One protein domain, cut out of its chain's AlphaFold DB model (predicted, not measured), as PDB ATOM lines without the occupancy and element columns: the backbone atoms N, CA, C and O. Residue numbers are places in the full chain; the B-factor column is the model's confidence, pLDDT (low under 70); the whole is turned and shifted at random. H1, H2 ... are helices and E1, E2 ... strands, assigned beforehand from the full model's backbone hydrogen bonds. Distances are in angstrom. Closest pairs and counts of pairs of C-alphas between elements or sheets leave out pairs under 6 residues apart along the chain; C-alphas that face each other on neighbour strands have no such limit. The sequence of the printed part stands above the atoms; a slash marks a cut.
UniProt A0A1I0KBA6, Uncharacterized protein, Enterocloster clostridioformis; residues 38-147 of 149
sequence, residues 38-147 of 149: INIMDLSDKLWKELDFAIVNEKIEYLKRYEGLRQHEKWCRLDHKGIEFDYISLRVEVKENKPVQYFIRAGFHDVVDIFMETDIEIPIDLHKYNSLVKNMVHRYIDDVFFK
ATOM      1  N   ILE A  38     142.889 139.289 129.172       76.56
ATOM      2  CA  ILE A  38     142.359 140.583 128.738       76.56
ATOM      3  C   ILE A  38     143.495 141.599 128.814       76.56
ATOM      4  O   ILE A  38     143.986 141.880 129.903       76.56
ATOM      5  N   ASN A  39     143.899 142.188 127.689       77.38
ATOM      6  CA  ASN A  39     144.948 143.211 127.689       77.38
ATOM      7  C   ASN A  39     144.548 144.427 128.534       77.38
ATOM      8  O   ASN A  39     143.437 144.952 128.412       77.38
ATOM      9  N   ILE A  40     145.478 144.895 129.362       73.75
ATOM     10  CA  ILE A  40     145.311 146.066 130.216       73.75
ATOM     11  C   ILE A  40     146.092 147.225 129.605       73.75
ATOM     12  O   ILE A  40     147.271 147.095 129.298       73.75
ATOM     13  N   MET A  41     145.432 148.372 129.441       72.62
ATOM     14  CA  MET A  41     146.071 149.578 128.903       72.62
ATOM     15  C   MET A  41     146.723 150.443 129.983       72.62
ATOM     16  O   MET A  41     147.638 151.197 129.676       72.62
ATOM     17  N   ASP A  42     146.239 150.362 131.225       72.81
ATOM     18  CA  ASP A  42     146.773 151.137 132.341       72.81
ATOM     19  C   ASP A  42     146.461 150.477 133.694       72.81
ATOM     20  O   ASP A  42     145.468 149.757 133.842       72.81
ATOM     21  N   LEU A  43     147.301 150.748 134.689       76.12
ATOM     22  CA  LEU A  43     147.169 150.270 136.062       76.12
ATOM     23  C   LEU A  43     147.097 151.462 137.020       76.12
ATOM     24  O   LEU A  43     147.729 152.493 136.830       76.12
ATOM     25  N   SER A  44     146.359 151.310 138.120       78.50
ATOM     26  CA  SER A  44     146.413 152.299 139.205       78.50
ATOM     27  C   SER A  44     147.812 152.355 139.836       78.50
ATOM     28  O   SER A  44     148.459 151.315 139.945       78.50
ATOM     29  N   ASP A  45     148.217 153.501 140.394       80.62
ATOM     30  CA  ASP A  45     149.505 153.672 141.099       80.62
ATOM     31  C   ASP A  45     149.799 152.583 142.141       80.62
ATOM     32  O   ASP A  45     150.945 152.194 142.366       80.62
ATOM     33  N   LYS A  46     148.755 152.096 142.819       80.50
ATOM     34  CA  LYS A  46     148.885 151.028 143.811       80.50
ATOM     35  C   LYS A  46     149.274 149.698 143.159       80.50
ATOM     36  O   LYS A  46     150.187 149.043 143.647       80.50
ATOM     37  N   LEU A  47     148.597 149.326 142.074       81.69
ATOM     38  CA  LEU A  47     148.908 148.117 141.309       81.69
ATOM     39  C   LEU A  47     150.274 148.221 140.637       81.69
ATOM     40  O   LEU A  47     151.014 147.248 140.655       81.69
ATOM     41  N   TRP A  48     150.636 149.400 140.125       84.19
ATOM     42  CA  TRP A  48     151.978 149.642 139.602       84.19
ATOM     43  C   TRP A  48     153.053 149.354 140.647       84.19
ATOM     44  O   TRP A  48     154.020 148.672 140.340       84.19
ATOM     45  N   LYS A  49     152.862 149.788 141.899       85.56
ATOM     46  CA  LYS A  49     153.795 149.465 142.991       85.56
ATOM     47  C   LYS A  49     153.860 147.970 143.283       85.56
ATOM     48  O   LYS A  49     154.952 147.446 143.464       85.56
ATOM     49  N   GLU A  50     152.716 147.291 143.357       86.62
ATOM     50  CA  GLU A  50     152.673 145.836 143.572       86.62
ATOM     51  C   GLU A  50     153.393 145.084 142.439       86.62
ATOM     52  O   GLU A  50     154.161 144.161 142.712       86.62
ATOM     53  N   LEU A  51     153.218 145.540 141.195       85.50
ATOM     54  CA  LEU A  51     153.916 145.026 140.021       85.50
ATOM     55  C   LEU A  51     155.427 145.233 140.112       85.50
ATOM     56  O   LEU A  51     156.190 144.291 139.922       85.50
ATOM     57  N   ASP A  52     155.850 146.428 140.502       86.81
ATOM     58  CA  ASP A  52     157.255 146.777 140.695       86.81
ATOM     59  C   ASP A  52     157.948 145.851 141.705       86.81
ATOM     60  O   ASP A  52     159.030 145.318 141.452       86.81
ATOM     61  N   PHE A  53     157.294 145.593 142.844       87.69
ATOM     62  CA  PHE A  53     157.808 144.666 143.854       87.69
ATOM     63  C   PHE A  53     157.911 143.232 143.328       87.69
ATOM     64  O   PHE A  53     158.887 142.540 143.626       87.69
ATOM     65  N   ALA A  54     156.923 142.777 142.555       88.88
ATOM     66  CA  ALA A  54     156.941 141.445 141.966       88.88
ATOM     67  C   ALA A  54     158.080 141.285 140.946       88.88
ATOM     68  O   ALA A  54     158.788 140.282 140.996       88.88
ATOM     69  N   ILE A  55     158.332 142.296 140.108       86.94
ATOM     70  CA  ILE A  55     159.451 142.307 139.150       86.94
ATOM     71  C   ILE A  55     160.783 142.173 139.880       86.94
ATOM     72  O   ILE A  55     161.602 141.333 139.517       86.94
ATOM     73  N   VAL A  56     161.003 142.976 140.925       87.62
ATOM     74  CA  VAL A  56     162.251 142.931 141.702       87.62
ATOM     75  C   VAL A  56     162.462 141.552 142.329       87.62
ATOM     76  O   VAL A  56     163.571 141.022 142.278       87.62
ATOM     77  N   ASN A  57     161.408 140.945 142.878       87.81
ATOM     78  CA  ASN A  57     161.490 139.592 143.429       87.81
ATOM     79  C   ASN A  57     161.812 138.554 142.349       87.81
ATOM     80  O   ASN A  57     162.683 137.713 142.565       87.81
ATOM     81  N   GLU A  58     161.187 138.648 141.175       86.94
ATOM     82  CA  GLU A  58     161.482 137.745 140.063       86.94
ATOM     83  C   GLU A  58     162.927 137.909 139.575       86.94
ATOM     84  O   GLU A  58     163.600 136.909 139.332       86.94
ATOM     85  N   LYS A  59     163.475 139.136 139.547       82.94
ATOM     86  CA  LYS A  59     164.912 139.361 139.286       82.94
ATOM     87  C   LYS A  59     165.794 138.629 140.291       82.94
ATOM     88  O   LYS A  59     166.780 137.998 139.912       82.94
ATOM     89  N   ILE A  60     165.449 138.690 141.577       84.38
ATOM     90  CA  ILE A  60     166.200 138.002 142.636       84.38
ATOM     91  C   ILE A  60     166.159 136.482 142.425       84.38
ATOM     92  O   ILE A  60     167.195 135.824 142.553       84.38
ATOM     93  N   GLU A  61     164.997 135.919 142.091       85.38
ATOM     94  CA  GLU A  61     164.847 134.483 141.825       85.38
ATOM     95  C   GLU A  61     165.524 134.050 140.519       85.38
ATOM     96  O   GLU A  61     166.163 132.996 140.461       85.38
ATOM     97  N   TYR A  62     165.485 134.878 139.478       81.25
ATOM     98  CA  TYR A  62     166.255 134.679 138.254       81.25
ATOM     99  C   TYR A  62     167.763 134.609 138.553       81.25
ATOM    100  O   TYR A  62     168.417 133.617 138.235       81.25
ATOM    101  N   LEU A  63     168.307 135.574 139.300       78.69
ATOM    102  CA  LEU A  63     169.719 135.582 139.715       78.69
ATOM    103  C   LEU A  63     170.101 134.432 140.662       78.69
ATOM    104  O   LEU A  63     171.287 134.126 140.826       78.69
ATOM    105  N   LYS A  64     169.128 133.800 141.330       81.19
ATOM    106  CA  LYS A  64     169.340 132.562 142.096       81.19
ATOM    107  C   LYS A  64     169.463 131.337 141.202       81.19
ATOM    108  O   LYS A  64     170.292 130.487 141.505       81.19
ATOM    109  N   ARG A  65     168.681 131.260 140.124       80.44
ATOM    110  CA  ARG A  65     168.701 130.131 139.182       80.44
ATOM    111  C   ARG A  65     169.999 130.052 138.375       80.44
ATOM    112  O   ARG A  65     170.422 128.953 138.030       80.44
ATOM    113  N   TYR A  66     170.648 131.187 138.120       74.00
ATOM    114  CA  TYR A  66     171.853 131.258 137.292       74.00
ATOM    115  C   TYR A  66     173.096 131.640 138.110       74.00
ATOM    116  O   TYR A  66     173.469 132.813 138.228       74.00
ATOM    117  N   GLU A  67     173.765 130.628 138.674       62.44
ATOM    118  CA  GLU A  67     175.067 130.788 139.329       62.44
ATOM    119  C   GLU A  67     176.112 131.302 138.320       62.44
ATOM    120  O   GLU A  67     176.506 130.602 137.393       62.44
ATOM    121  N   GLY A  68     176.541 132.556 138.481       65.19
ATOM    122  CA  GLY A  68     177.534 133.213 137.618       65.19
ATOM    123  C   GLY A  68     177.130 134.622 137.189       65.19
ATOM    124  O   GLY A  68     177.976 135.513 137.154       65.19
ATOM    125  N   LEU A  69     175.831 134.875 136.994       65.88
ATOM    126  CA  LEU A  69     175.334 136.212 136.630       65.88
ATOM    127  C   LEU A  69     175.552 137.234 137.752       65.88
ATOM    128  O   LEU A  69     175.845 138.397 137.491       65.88
ATOM    129  N   ARG A  70     175.538 136.771 139.011       62.59
ATOM    130  CA  ARG A  70     175.759 137.617 140.196       62.59
ATOM    131  C   ARG A  70     177.119 138.316 140.248       62.59
ATOM    132  O   ARG A  70     177.284 139.260 141.014       62.59
ATOM    133  N   GLN A  71     178.099 137.821 139.496       64.81
ATOM    134  CA  GLN A  71     179.458 138.366 139.492       64.81
ATOM    135  C   GLN A  71     179.613 139.547 138.524       64.81
ATOM    136  O   GLN A  71     180.629 140.238 138.559       64.81
ATOM    137  N   HIS A  72     178.612 139.809 137.678       67.19
ATOM    138  CA  HIS A  72     178.649 140.882 136.697       67.19
ATOM    139  C   HIS A  72     177.712 142.020 137.107       67.19
ATOM    140  O   HIS A  72     176.498 141.907 136.980       67.19
ATOM    141  N   GLU A  73     178.274 143.161 137.529       65.12
ATOM    142  CA  GLU A  73     177.508 144.343 137.974       65.12
ATOM    143  C   GLU A  73     176.440 144.800 136.969       65.12
ATOM    144  O   GLU A  73     175.372 145.257 137.367       65.12
ATOM    145  N   LYS A  74     176.690 144.612 135.664       66.56
ATOM    146  CA  LYS A  74     175.735 144.927 134.590       66.56
ATOM    147  C   LYS A  74     174.410 144.138 134.699       66.56
ATOM    148  O   LYS A  74     173.391 144.634 134.238       66.56
ATOM    149  N   TRP A  75     174.424 142.956 135.314       63.53
ATOM    150  CA  TRP A  75     173.334 141.970 135.314       63.53
ATOM    151  C   TRP A  75     172.692 141.839 136.707       63.53
ATOM    152  O   TRP A  75     171.725 141.117 136.897       63.53
ATOM    153  N   CYS A  76     173.207 142.575 137.697       63.47
ATOM    154  CA  CYS A  76     172.756 142.548 139.092       63.47
ATOM    155  C   CYS A  76     171.825 143.710 139.463       63.47
ATOM    156  O   CYS A  76     171.669 144.015 140.647       63.47
ATOM    157  N   ARG A  77     171.238 144.413 138.488       69.81
ATOM    158  CA  ARG A  77     170.371 145.555 138.795       69.81
ATOM    159  C   ARG A  77     169.029 145.061 139.344       69.81
ATOM    160  O   ARG A  77     168.245 144.446 138.633       69.81
ATOM    161  N   LEU A  78     168.760 145.374 140.610       72.81
ATOM    162  CA  LEU A  78     167.544 144.975 141.336       72.81
ATOM    163  C   LEU A  78     166.455 146.061 141.334       72.81
ATOM    164  O   LEU A  78     165.703 146.186 142.295       72.81
ATOM    165  N   ASP A  79     166.386 146.873 140.281       74.75
ATOM    166  CA  ASP A  79     165.315 147.852 140.084       74.75
ATOM    167  C   ASP A  79     164.529 147.562 138.792       74.75
ATOM    168  O   ASP A  79     164.931 146.737 137.962       74.75
ATOM    169  N   HIS A  80     163.384 148.230 138.638       70.50
ATOM    170  CA  HIS A  80     162.543 148.165 137.440       70.50
ATOM    171  C   HIS A  80     163.065 149.037 136.291       70.50
ATOM    172  O   HIS A  80     162.467 149.061 135.215       70.50
ATOM    173  N   LYS A  81     164.139 149.817 136.493       77.75
ATOM    174  CA  LYS A  81     164.653 150.661 135.411       77.75
ATOM    175  C   LYS A  81     165.121 149.746 134.298       77.75
ATOM    176  O   LYS A  81     165.629 148.670 134.576       77.75
ATOM    177  N   GLY A  82     164.950 150.173 133.050       77.75
ATOM    178  CA  GLY A  82     165.328 149.373 131.886       77.75
ATOM    179  C   GLY A  82     164.573 148.049 131.755       77.75
ATOM    180  O   GLY A  82     165.067 147.172 131.064       77.75
ATOM    181  N   ILE A  83     163.423 147.897 132.413       86.19
ATOM    182  CA  ILE A  83     162.448 146.874 132.050       86.19
ATOM    183  C   ILE A  83     161.532 147.431 130.965       86.19
ATOM    184  O   ILE A  83     160.993 148.529 131.117       86.19
ATOM    185  N   GLU A  84     161.354 146.663 129.899       88.81
ATOM    186  CA  GLU A  84     160.321 146.884 128.895       88.81
ATOM    187  C   GLU A  84     159.277 145.772 129.002       88.81
ATOM    188  O   GLU A  84     159.611 144.594 129.110       88.81
ATOM    189  N   PHE A  85     158.002 146.162 129.032       86.12
ATOM    190  CA  PHE A  85     156.893 145.214 129.078       86.12
ATOM    191  C   PHE A  85     156.505 144.804 127.665       86.12
ATOM    192  O   PHE A  85     156.143 145.652 126.847       86.12
ATOM    193  N   ASP A  86     156.494 143.501 127.424       87.75
ATOM    194  CA  ASP A  86     155.995 142.915 126.184       87.75
ATOM    195  C   ASP A  86     154.464 142.854 126.200       87.75
ATOM    196  O   ASP A  86     153.802 143.065 125.182       87.75
ATOM    197  N   TYR A  87     153.885 142.607 127.381       84.50
ATOM    198  CA  TYR A  87     152.449 142.688 127.612       84.50
ATOM    199  C   TYR A  87     152.116 142.887 129.093       84.50
ATOM    200  O   TYR A  87     152.866 142.491 129.985       84.50
ATOM    201  N   ILE A  88     150.932 143.448 129.342       85.12
ATOM    202  CA  ILE A  88     150.269 143.446 130.648       85.12
ATOM    203  C   ILE A  88     148.815 143.028 130.417       85.12
ATOM    204  O   ILE A  88     148.101 143.641 129.619       85.12
ATOM    205  N   SER A  89     148.364 141.982 131.105       85.25
ATOM    206  CA  SER A  89     147.017 141.431 130.967       85.25
ATOM    207  C   SER A  89     146.377 141.107 132.315       85.25
ATOM    208  O   SER A  89     147.034 140.909 133.335       85.25
ATOM    209  N   LEU A  90     145.049 141.061 132.314       84.31
ATOM    210  CA  LEU A  90     144.246 140.412 133.332       84.31
ATOM    211  C   LEU A  90     144.006 138.977 132.873       84.31
ATOM    212  O   LEU A  90     143.195 138.746 131.973       84.31
ATOM    213  N   ARG A  91     144.672 138.026 133.518       85.06
ATOM    214  CA  ARG A  91     144.402 136.603 133.362       85.06
ATOM    215  C   ARG A  91     143.220 136.220 134.239       85.06
ATOM    216  O   ARG A  91     143.202 136.504 135.440       85.06
ATOM    217  N   VAL A  92     142.240 135.557 133.646       82.62
ATOM    218  CA  VAL A  92     141.088 134.997 134.352       82.62
ATOM    219  C   VAL A  92     141.151 133.487 134.248       82.62
ATOM    220  O   VAL A  92     141.274 132.952 133.149       82.62
ATOM    221  N   GLU A  93     141.031 132.799 135.378       83.31
ATOM    222  CA  GLU A  93     140.976 131.341 135.420       83.31
ATOM    223  C   GLU A  93     139.658 130.859 136.017       83.31
ATOM    224  O   GLU A  93     139.311 131.172 137.160       83.31
ATOM    225  N   VAL A  94     138.944 130.042 135.247       76.00
ATOM    226  CA  VAL A  94     137.716 129.363 135.654       76.00
ATOM    227  C   VAL A  94     138.012 127.872 135.696       76.00
ATOM    228  O   VAL A  94     138.307 127.271 134.669       76.00
ATOM    229  N   LYS A  95     137.943 127.264 136.880       76.94
ATOM    230  CA  LYS A  95     138.177 125.827 137.084       76.94
ATOM    231  C   LYS A  95     136.929 125.191 137.672       76.94
ATOM    232  O   LYS A  95     136.224 125.826 138.458       76.94
ATOM    233  N   GLU A  96     136.688 123.929 137.340       70.56
ATOM    234  CA  GLU A  96     135.587 123.180 137.937       70.56
ATOM    235  C   GLU A  96     135.697 123.172 139.474       70.56
ATOM    236  O   GLU A  96     136.775 122.967 140.039       70.56
ATOM    237  N   ASN A  97     134.577 123.420 140.161       73.06
ATOM    238  CA  ASN A  97     134.469 123.410 141.626       73.06
ATOM    239  C   ASN A  97     135.420 124.371 142.372       73.06
ATOM    240  O   ASN A  97     135.671 124.188 143.566       73.06
ATOM    241  N   LYS A  98     135.937 125.411 141.706       78.88
ATOM    242  CA  LYS A  98     136.771 126.449 142.330       78.88
ATOM    243  C   LYS A  98     136.234 127.851 142.021       78.88
ATOM    244  O   LYS A  98     135.673 128.066 140.948       78.88
ATOM    245  N   PRO A  99     136.409 128.826 142.933       80.38
ATOM    246  CA  PRO A  99     136.120 130.223 142.626       80.38
ATOM    247  C   PRO A  99     136.950 130.715 141.438       80.38
ATOM    248  O   PRO A  99     138.110 130.320 141.298       80.38
ATOM    249  N   VAL A 100     136.374 131.609 140.627       80.62
ATOM    250  CA  VAL A 100     137.105 132.285 139.546       80.62
ATOM    251  C   VAL A 100     138.296 133.035 140.137       80.62
ATOM    252  O   VAL A 100     138.137 133.802 141.090       80.62
ATOM    253  N   GLN A 101     139.475 132.804 139.572       85.94
ATOM    254  CA  GLN A 101     140.719 133.435 139.994       85.94
ATOM    255  C   GLN A 101     141.118 134.505 138.979       85.94
ATOM    256  O   GLN A 101     140.862 134.366 137.783       85.94
ATOM    257  N   TYR A 102     141.741 135.572 139.467       84.94
ATOM    258  CA  TYR A 102     142.155 136.708 138.655       84.94
ATOM    259  C   TYR A 102     143.606 137.035 138.967       84.94
ATOM    260  O   TYR A 102     143.988 137.096 140.138       84.94
ATOM    261  N   PHE A 103     144.392 137.287 137.929       89.25
ATOM    262  CA  PHE A 103     145.797 137.637 138.059       89.25
ATOM    263  C   PHE A 103     146.131 138.795 137.130       89.25
ATOM    264  O   PHE A 103     145.666 138.833 135.995       89.25
ATOM    265  N   ILE A 104     146.947 139.734 137.596       89.44
ATOM    266  CA  ILE A 104     147.684 140.606 136.683       89.44
ATOM    267  C   ILE A 104     148.886 139.809 136.214       89.44
ATOM    268  O   ILE A 104     149.700 139.399 137.039       89.44
ATOM    269  N   ARG A 105     148.978 139.590 134.909       89.19
ATOM    270  CA  ARG A 105     150.126 138.965 134.272       89.19
ATOM    271  C   ARG A 105     150.902 140.027 133.515       89.19
ATOM    272  O   ARG A 105     150.309 140.861 132.834       89.19
ATOM    273  N   ALA A 106     152.217 140.013 133.654       88.50
ATOM    274  CA  ALA A 106     153.088 140.905 132.909       88.50
ATOM    275  C   ALA A 106     154.292 140.124 132.396       88.50
ATOM    276  O   ALA A 106     155.036 139.559 133.196       88.50
ATOM    277  N   GLY A 107     154.459 140.098 131.076       89.94
ATOM    278  CA  GLY A 107     155.684 139.637 130.431       89.94
ATOM    279  C   GLY A 107     156.599 140.819 130.186       89.94
ATOM    280  O   GLY A 107     156.134 141.892 129.784       89.94
ATOM    281  N   PHE A 108     157.879 140.642 130.472       88.88
ATOM    282  CA  PHE A 108     158.851 141.708 130.341       88.88
ATOM    283  C   PHE A 108     160.255 141.181 130.075       88.88
ATOM    284  O   PHE A 108     160.611 140.061 130.458       88.88
ATOM    285  N   HIS A 109     161.085 142.054 129.515       88.44
ATOM    286  CA  HIS A 109     162.511 141.824 129.359       88.44
ATOM    287  C   HIS A 109     163.336 143.001 129.894       88.44
ATOM    288  O   HIS A 109     162.867 144.142 129.967       88.44
ATOM    289  N   ASP A 110     164.575 142.734 130.311       86.44
ATOM    290  CA  ASP A 110     165.530 143.781 130.685       86.44
ATOM    291  C   ASP A 110     166.338 144.225 129.453       86.44
ATOM    292  O   ASP A 110     166.997 143.434 128.781       86.44
ATOM    293  N   VAL A 111     166.332 145.525 129.155       85.31
ATOM    294  CA  VAL A 111     167.044 146.097 127.997       85.31
ATOM    295  C   VAL A 111     168.569 146.039 128.143       85.31
ATOM    296  O   VAL A 111     169.305 146.229 127.174       85.31
ATOM    297  N   VAL A 112     169.071 145.840 129.365       80.31
ATOM    298  CA  VAL A 112     170.503 145.752 129.679       80.31
ATOM    299  C   VAL A 112     170.946 144.294 129.786       80.31
ATOM    300  O   VAL A 112     172.022 143.952 129.272       80.31
ATOM    301  N   ASP A 113     170.134 143.460 130.438       77.75
ATOM    302  CA  ASP A 113     170.308 142.008 130.511       77.75
ATOM    303  C   ASP A 113     169.402 141.306 129.493       77.75
ATOM    304  O   ASP A 113     168.290 140.888 129.797       77.75
ATOM    305  N   ILE A 114     169.933 141.131 128.283       75.56
ATOM    306  CA  ILE A 114     169.227 140.511 127.153       75.56
ATOM    307  C   ILE A 114     168.811 139.051 127.392       75.56
ATOM    308  O   ILE A 114     168.112 138.482 126.561       75.56
ATOM    309  N   PHE A 115     169.300 138.413 128.458       76.00
ATOM    310  CA  PHE A 115     168.913 137.049 128.815       76.00
ATOM    311  C   PHE A 115     167.747 137.033 129.801       76.00
ATOM    312  O   PHE A 115     167.120 135.994 129.990       76.00
ATOM    313  N   MET A 116     167.462 138.171 130.433       80.00
ATOM    314  CA  MET A 116     166.365 138.312 131.365       80.00
ATOM    315  C   MET A 116     165.077 138.654 130.616       80.00
ATOM    316  O   MET A 116     164.725 139.820 130.469       80.00
ATOM    317  N   GLU A 117     164.371 137.612 130.192       86.44
ATOM    318  CA  GLU A 117     163.013 137.656 129.646       86.44
ATOM    319  C   GLU A 117     162.154 136.670 130.446       86.44
ATOM    320  O   GLU A 117     162.503 135.493 130.576       86.44
ATOM    321  N   THR A 118     161.075 137.150 131.063       86.31
ATOM    322  CA  THR A 118     160.212 136.326 131.923       86.31
ATOM    323  C   THR A 118     158.829 136.946 132.068       86.31
ATOM    324  O   THR A 118     158.603 138.106 131.728       86.31
ATOM    325  N   ASP A 119     157.893 136.181 132.616       88.94
ATOM    326  CA  ASP A 119     156.602 136.675 133.062       88.94
ATOM    327  C   ASP A 119     156.423 136.551 134.577       88.94
ATOM    328  O   ASP A 119     157.061 135.743 135.251       88.94
ATOM    329  N   ILE A 120     155.554 137.404 135.112       89.38
ATOM    330  CA  ILE A 120     155.113 137.377 136.506       89.38
ATOM    331  C   ILE A 120     153.595 137.394 136.574       89.38
ATOM    332  O   ILE A 120     152.925 137.995 135.731       89.38
ATOM    333  N   GLU A 121     153.060 136.780 137.624       90.56
ATOM    334  CA  GLU A 121     151.633 136.772 137.928       90.56
ATOM    335  C   GLU A 121     151.386 137.262 139.353       90.56
ATOM    336  O   GLU A 121     151.978 136.781 140.320       90.56
ATOM    337  N   ILE A 122     150.473 138.223 139.489       87.88
ATOM    338  CA  ILE A 122     150.071 138.797 140.771       87.88
ATOM    339  C   ILE A 122     148.596 138.484 140.986       87.88
ATOM    340  O   ILE A 122     147.763 138.977 140.220       87.88
ATOM    341  N   PRO A 123     148.232 137.698 142.013       88.56
ATOM    342  CA  PRO A 123     146.835 137.420 142.300       88.56
ATOM    343  C   PRO A 123     146.120 138.708 142.704       88.56
ATOM    344  O   PRO A 123     146.564 139.425 143.604       88.56
ATOM    345  N   ILE A 124     144.978 138.978 142.076       82.94
ATOM    346  CA  ILE A 124     144.147 140.134 142.401       82.94
ATOM    347  C   ILE A 124     142.756 139.723 142.855       82.94
ATOM    348  O   ILE A 124     142.165 138.744 142.406       82.94
ATOM    349  N   ASP A 125     142.204 140.542 143.741       80.12
ATOM    350  CA  ASP A 125     140.821 140.428 144.169       80.12
ATOM    351  C   ASP A 125     139.983 141.508 143.479       80.12
ATOM    352  O   ASP A 125     139.971 142.668 143.903       80.12
ATOM    353  N   LEU A 126     139.262 141.121 142.420       73.00
ATOM    354  CA  LEU A 126     138.370 142.028 141.694       73.00
ATOM    355  C   LEU A 126     137.223 142.577 142.558       73.00
ATOM    356  O   LEU A 126     136.642 143.599 142.194       73.00
ATOM    357  N   HIS A 127     136.900 141.976 143.711       69.19
ATOM    358  CA  HIS A 127     135.884 142.525 144.616       69.19
ATOM    359  C   HIS A 127     136.309 143.853 145.256       69.19
ATOM    360  O   HIS A 127     135.452 144.603 145.717       69.19
ATOM    361  N   LYS A 128     137.611 144.165 145.261       70.19
ATOM    362  CA  LYS A 128     138.151 145.444 145.751       70.19
ATOM    363  C   LYS A 128     138.046 146.577 144.724       70.19
ATOM    364  O   LYS A 128     138.359 147.717 145.056       70.19
ATOM    365  N   TYR A 129     137.620 146.274 143.497       67.38
ATOM    366  CA  TYR A 129     137.491 147.226 142.395       67.38
ATOM    367  C   TYR A 129     136.016 147.570 142.137       67.38
ATOM    368  O   TYR A 129     135.106 146.855 142.554       67.38
ATOM    369  N   ASN A 130     135.767 148.702 141.469       63.81
ATOM    370  CA  ASN A 130     134.411 149.202 141.224       63.81
ATOM    371  C   ASN A 130     133.560 148.172 140.442       63.81
ATOM    372  O   ASN A 130     134.055 147.495 139.537       63.81
ATOM    373  N   SER A 131     132.265 148.101 140.768       67.06
ATOM    374  CA  SER A 131     131.271 147.214 140.157       67.06
ATOM    375  C   SER A 131     131.243 147.288 138.630       67.06
ATOM    376  O   SER A 131     130.979 146.278 137.985       67.06
ATOM    377  N   LEU A 132     131.575 148.440 138.037       61.16
ATOM    378  CA  LEU A 132     131.669 148.593 136.585       61.16
ATOM    379  C   LEU A 132     132.708 147.649 135.954       61.16
ATOM    380  O   LEU A 132     132.379 146.940 135.006       61.16
ATOM    381  N   VAL A 133     133.931 147.604 136.495       64.56
ATOM    382  CA  VAL A 133     135.029 146.767 135.971       64.56
ATOM    383  C   VAL A 133     134.674 145.293 136.119       64.56
ATOM    384  O   VAL A 133     134.779 144.523 135.169       64.56
ATOM    385  N   LYS A 134     134.155 144.919 137.291       65.31
ATOM    386  CA  LYS A 134     133.699 143.555 137.564       65.31
ATOM    387  C   LYS A 134     132.605 143.112 136.584       65.31
ATOM    388  O   LYS A 134     132.708 142.042 135.997       65.31
ATOM    389  N   ASN A 135     131.608 143.966 136.350       66.50
ATOM    390  CA  ASN A 135     130.516 143.688 135.416       66.50
ATOM    391  C   ASN A 135     130.979 143.627 133.956       66.50
ATOM    392  O   ASN A 135     130.329 142.966 133.150       66.50
ATOM    393  N   MET A 136     132.043 144.343 133.584       67.81
ATOM    394  CA  MET A 136     132.626 144.251 132.244       67.81
ATOM    395  C   MET A 136     133.364 142.930 132.043       67.81
ATOM    396  O   MET A 136     133.155 142.283 131.026       67.81
ATOM    397  N   VAL A 137     134.168 142.506 133.023       69.44
ATOM    398  CA  VAL A 137     134.869 141.214 132.971       69.44
ATOM    399  C   VAL A 137     133.866 140.061 132.931       69.44
ATOM    400  O   VAL A 137     134.001 139.165 132.106       69.44
ATOM    401  N   HIS A 138     132.821 140.107 133.763       71.38
ATOM    402  CA  HIS A 138     131.764 139.087 133.770       71.38
ATOM    403  C   HIS A 138     130.990 139.049 132.452       71.38
ATOM    404  O   HIS A 138     130.853 137.980 131.873       71.38
ATOM    405  N   ARG A 139     130.587 140.205 131.908       70.94
ATOM    406  CA  ARG A 139     129.934 140.242 130.590       70.94
ATOM    407  C   ARG A 139     130.828 139.726 129.470       70.94
ATOM    408  O   ARG A 139     130.341 139.013 128.608       70.94
ATOM    409  N   TYR A 140     132.120 140.053 129.486       70.06
ATOM    410  CA  TYR A 140     133.063 139.524 128.502       70.06
ATOM    411  C   TYR A 140     133.140 137.993 128.564       70.06
ATOM    412  O   TYR A 140     133.118 137.339 127.525       70.06
ATOM    413  N   ILE A 141     133.178 137.425 129.774       68.31
ATOM    414  CA  ILE A 141     133.146 135.973 129.979       68.31
ATOM    415  C   ILE A 141     131.885 135.368 129.358       68.31
ATOM    416  O   ILE A 141     131.981 134.453 128.540       68.31
ATOM    417  N   ASP A 142     130.721 135.909 129.715       70.69
ATOM    418  CA  ASP A 142     129.427 135.415 129.245       70.69
ATOM    419  C   ASP A 142     129.309 135.517 127.713       70.69
ATOM    420  O   ASP A 142     128.974 134.540 127.040       70.69
ATOM    421  N   ASP A 143     129.665 136.671 127.140       68.56
ATOM    422  CA  ASP A 143     129.530 136.960 125.709       68.56
ATOM    423  C   ASP A 143     130.508 136.183 124.822       68.56
ATOM    424  O   ASP A 143     130.212 135.961 123.642       68.56
ATOM    425  N   VAL A 144     131.691 135.830 125.329       64.75
ATOM    426  CA  VAL A 144     132.731 135.156 124.535       64.75
ATOM    427  C   VAL A 144     132.672 133.644 124.709       64.75
ATOM    428  O   VAL A 144     132.796 132.922 123.721       64.75
ATOM    429  N   PHE A 145     132.453 133.161 125.933       62.53
ATOM    430  CA  PHE A 145     132.592 131.738 126.250       62.53
ATOM    431  C   PHE A 145     131.257 131.018 126.437       62.53
ATOM    432  O   PHE A 145     131.186 129.820 126.172       62.53
ATOM    433  N   PHE A 146     130.192 131.725 126.824       64.38
ATOM    434  CA  PHE A 146     128.895 131.117 127.156       64.38
ATOM    435  C   PHE A 146     127.745 131.569 126.247       64.38
ATOM    436  O   PHE A 146     126.589 131.258 126.509       64.38
ATOM    437  N   LYS A 147     128.053 132.241 125.129       53.66
ATOM    438  CA  LYS A 147     127.083 132.873 124.214       53.66
ATOM    439  C   LYS A 147     125.995 131.954 123.632       53.66
ATOM    440  O   LYS A 147     125.062 132.454 123.014       53.66
TER     441      LYS A 147
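Overview. This is residues 38 to 147 of the 149 residues of an uncharacterized protein of Enterocloster clostridioformis (UniProt A0A1I0KBA6). A twisted three-stranded sheet has the helix H1 crossing one face and H2 set off at one end. The 110-residue printed part has H1, E1, E2, E3 and H2 in order; the sheet, E1 E2 E3, is a meander of antiparallel neighbours. The mixed whole is loose, radius of gyration of the C-alphas 16.8 A, spanning 53 by 30 by 20 A.

Arrangement. E1, residues 83 to 95, E2, residues 101 to 110, and E3, residues 117 to 124, form two hairpins; N 89 and O 105, like N 122 and O 104, are 2.8 A apart. H1, residues 45 to 65, touches E3, closest C-alphas Ala 54 and Ile 120, 7.0 A. H1 and H2, residues 131 to 145, are apart; in both, every O i to N i+4 pair is within hydrogen-bond range.

Along the chain. From C-alpha 45 at (149.505, 153.672, 141.099) H1 runs 30.4 A; H2 ends at C-alpha 145, (132.592, 131.738, 126.250).

Size, cuts and confidence. The printed part has no cut, one long link, residues 66 to 82, and 27 residues under pLDDT 70.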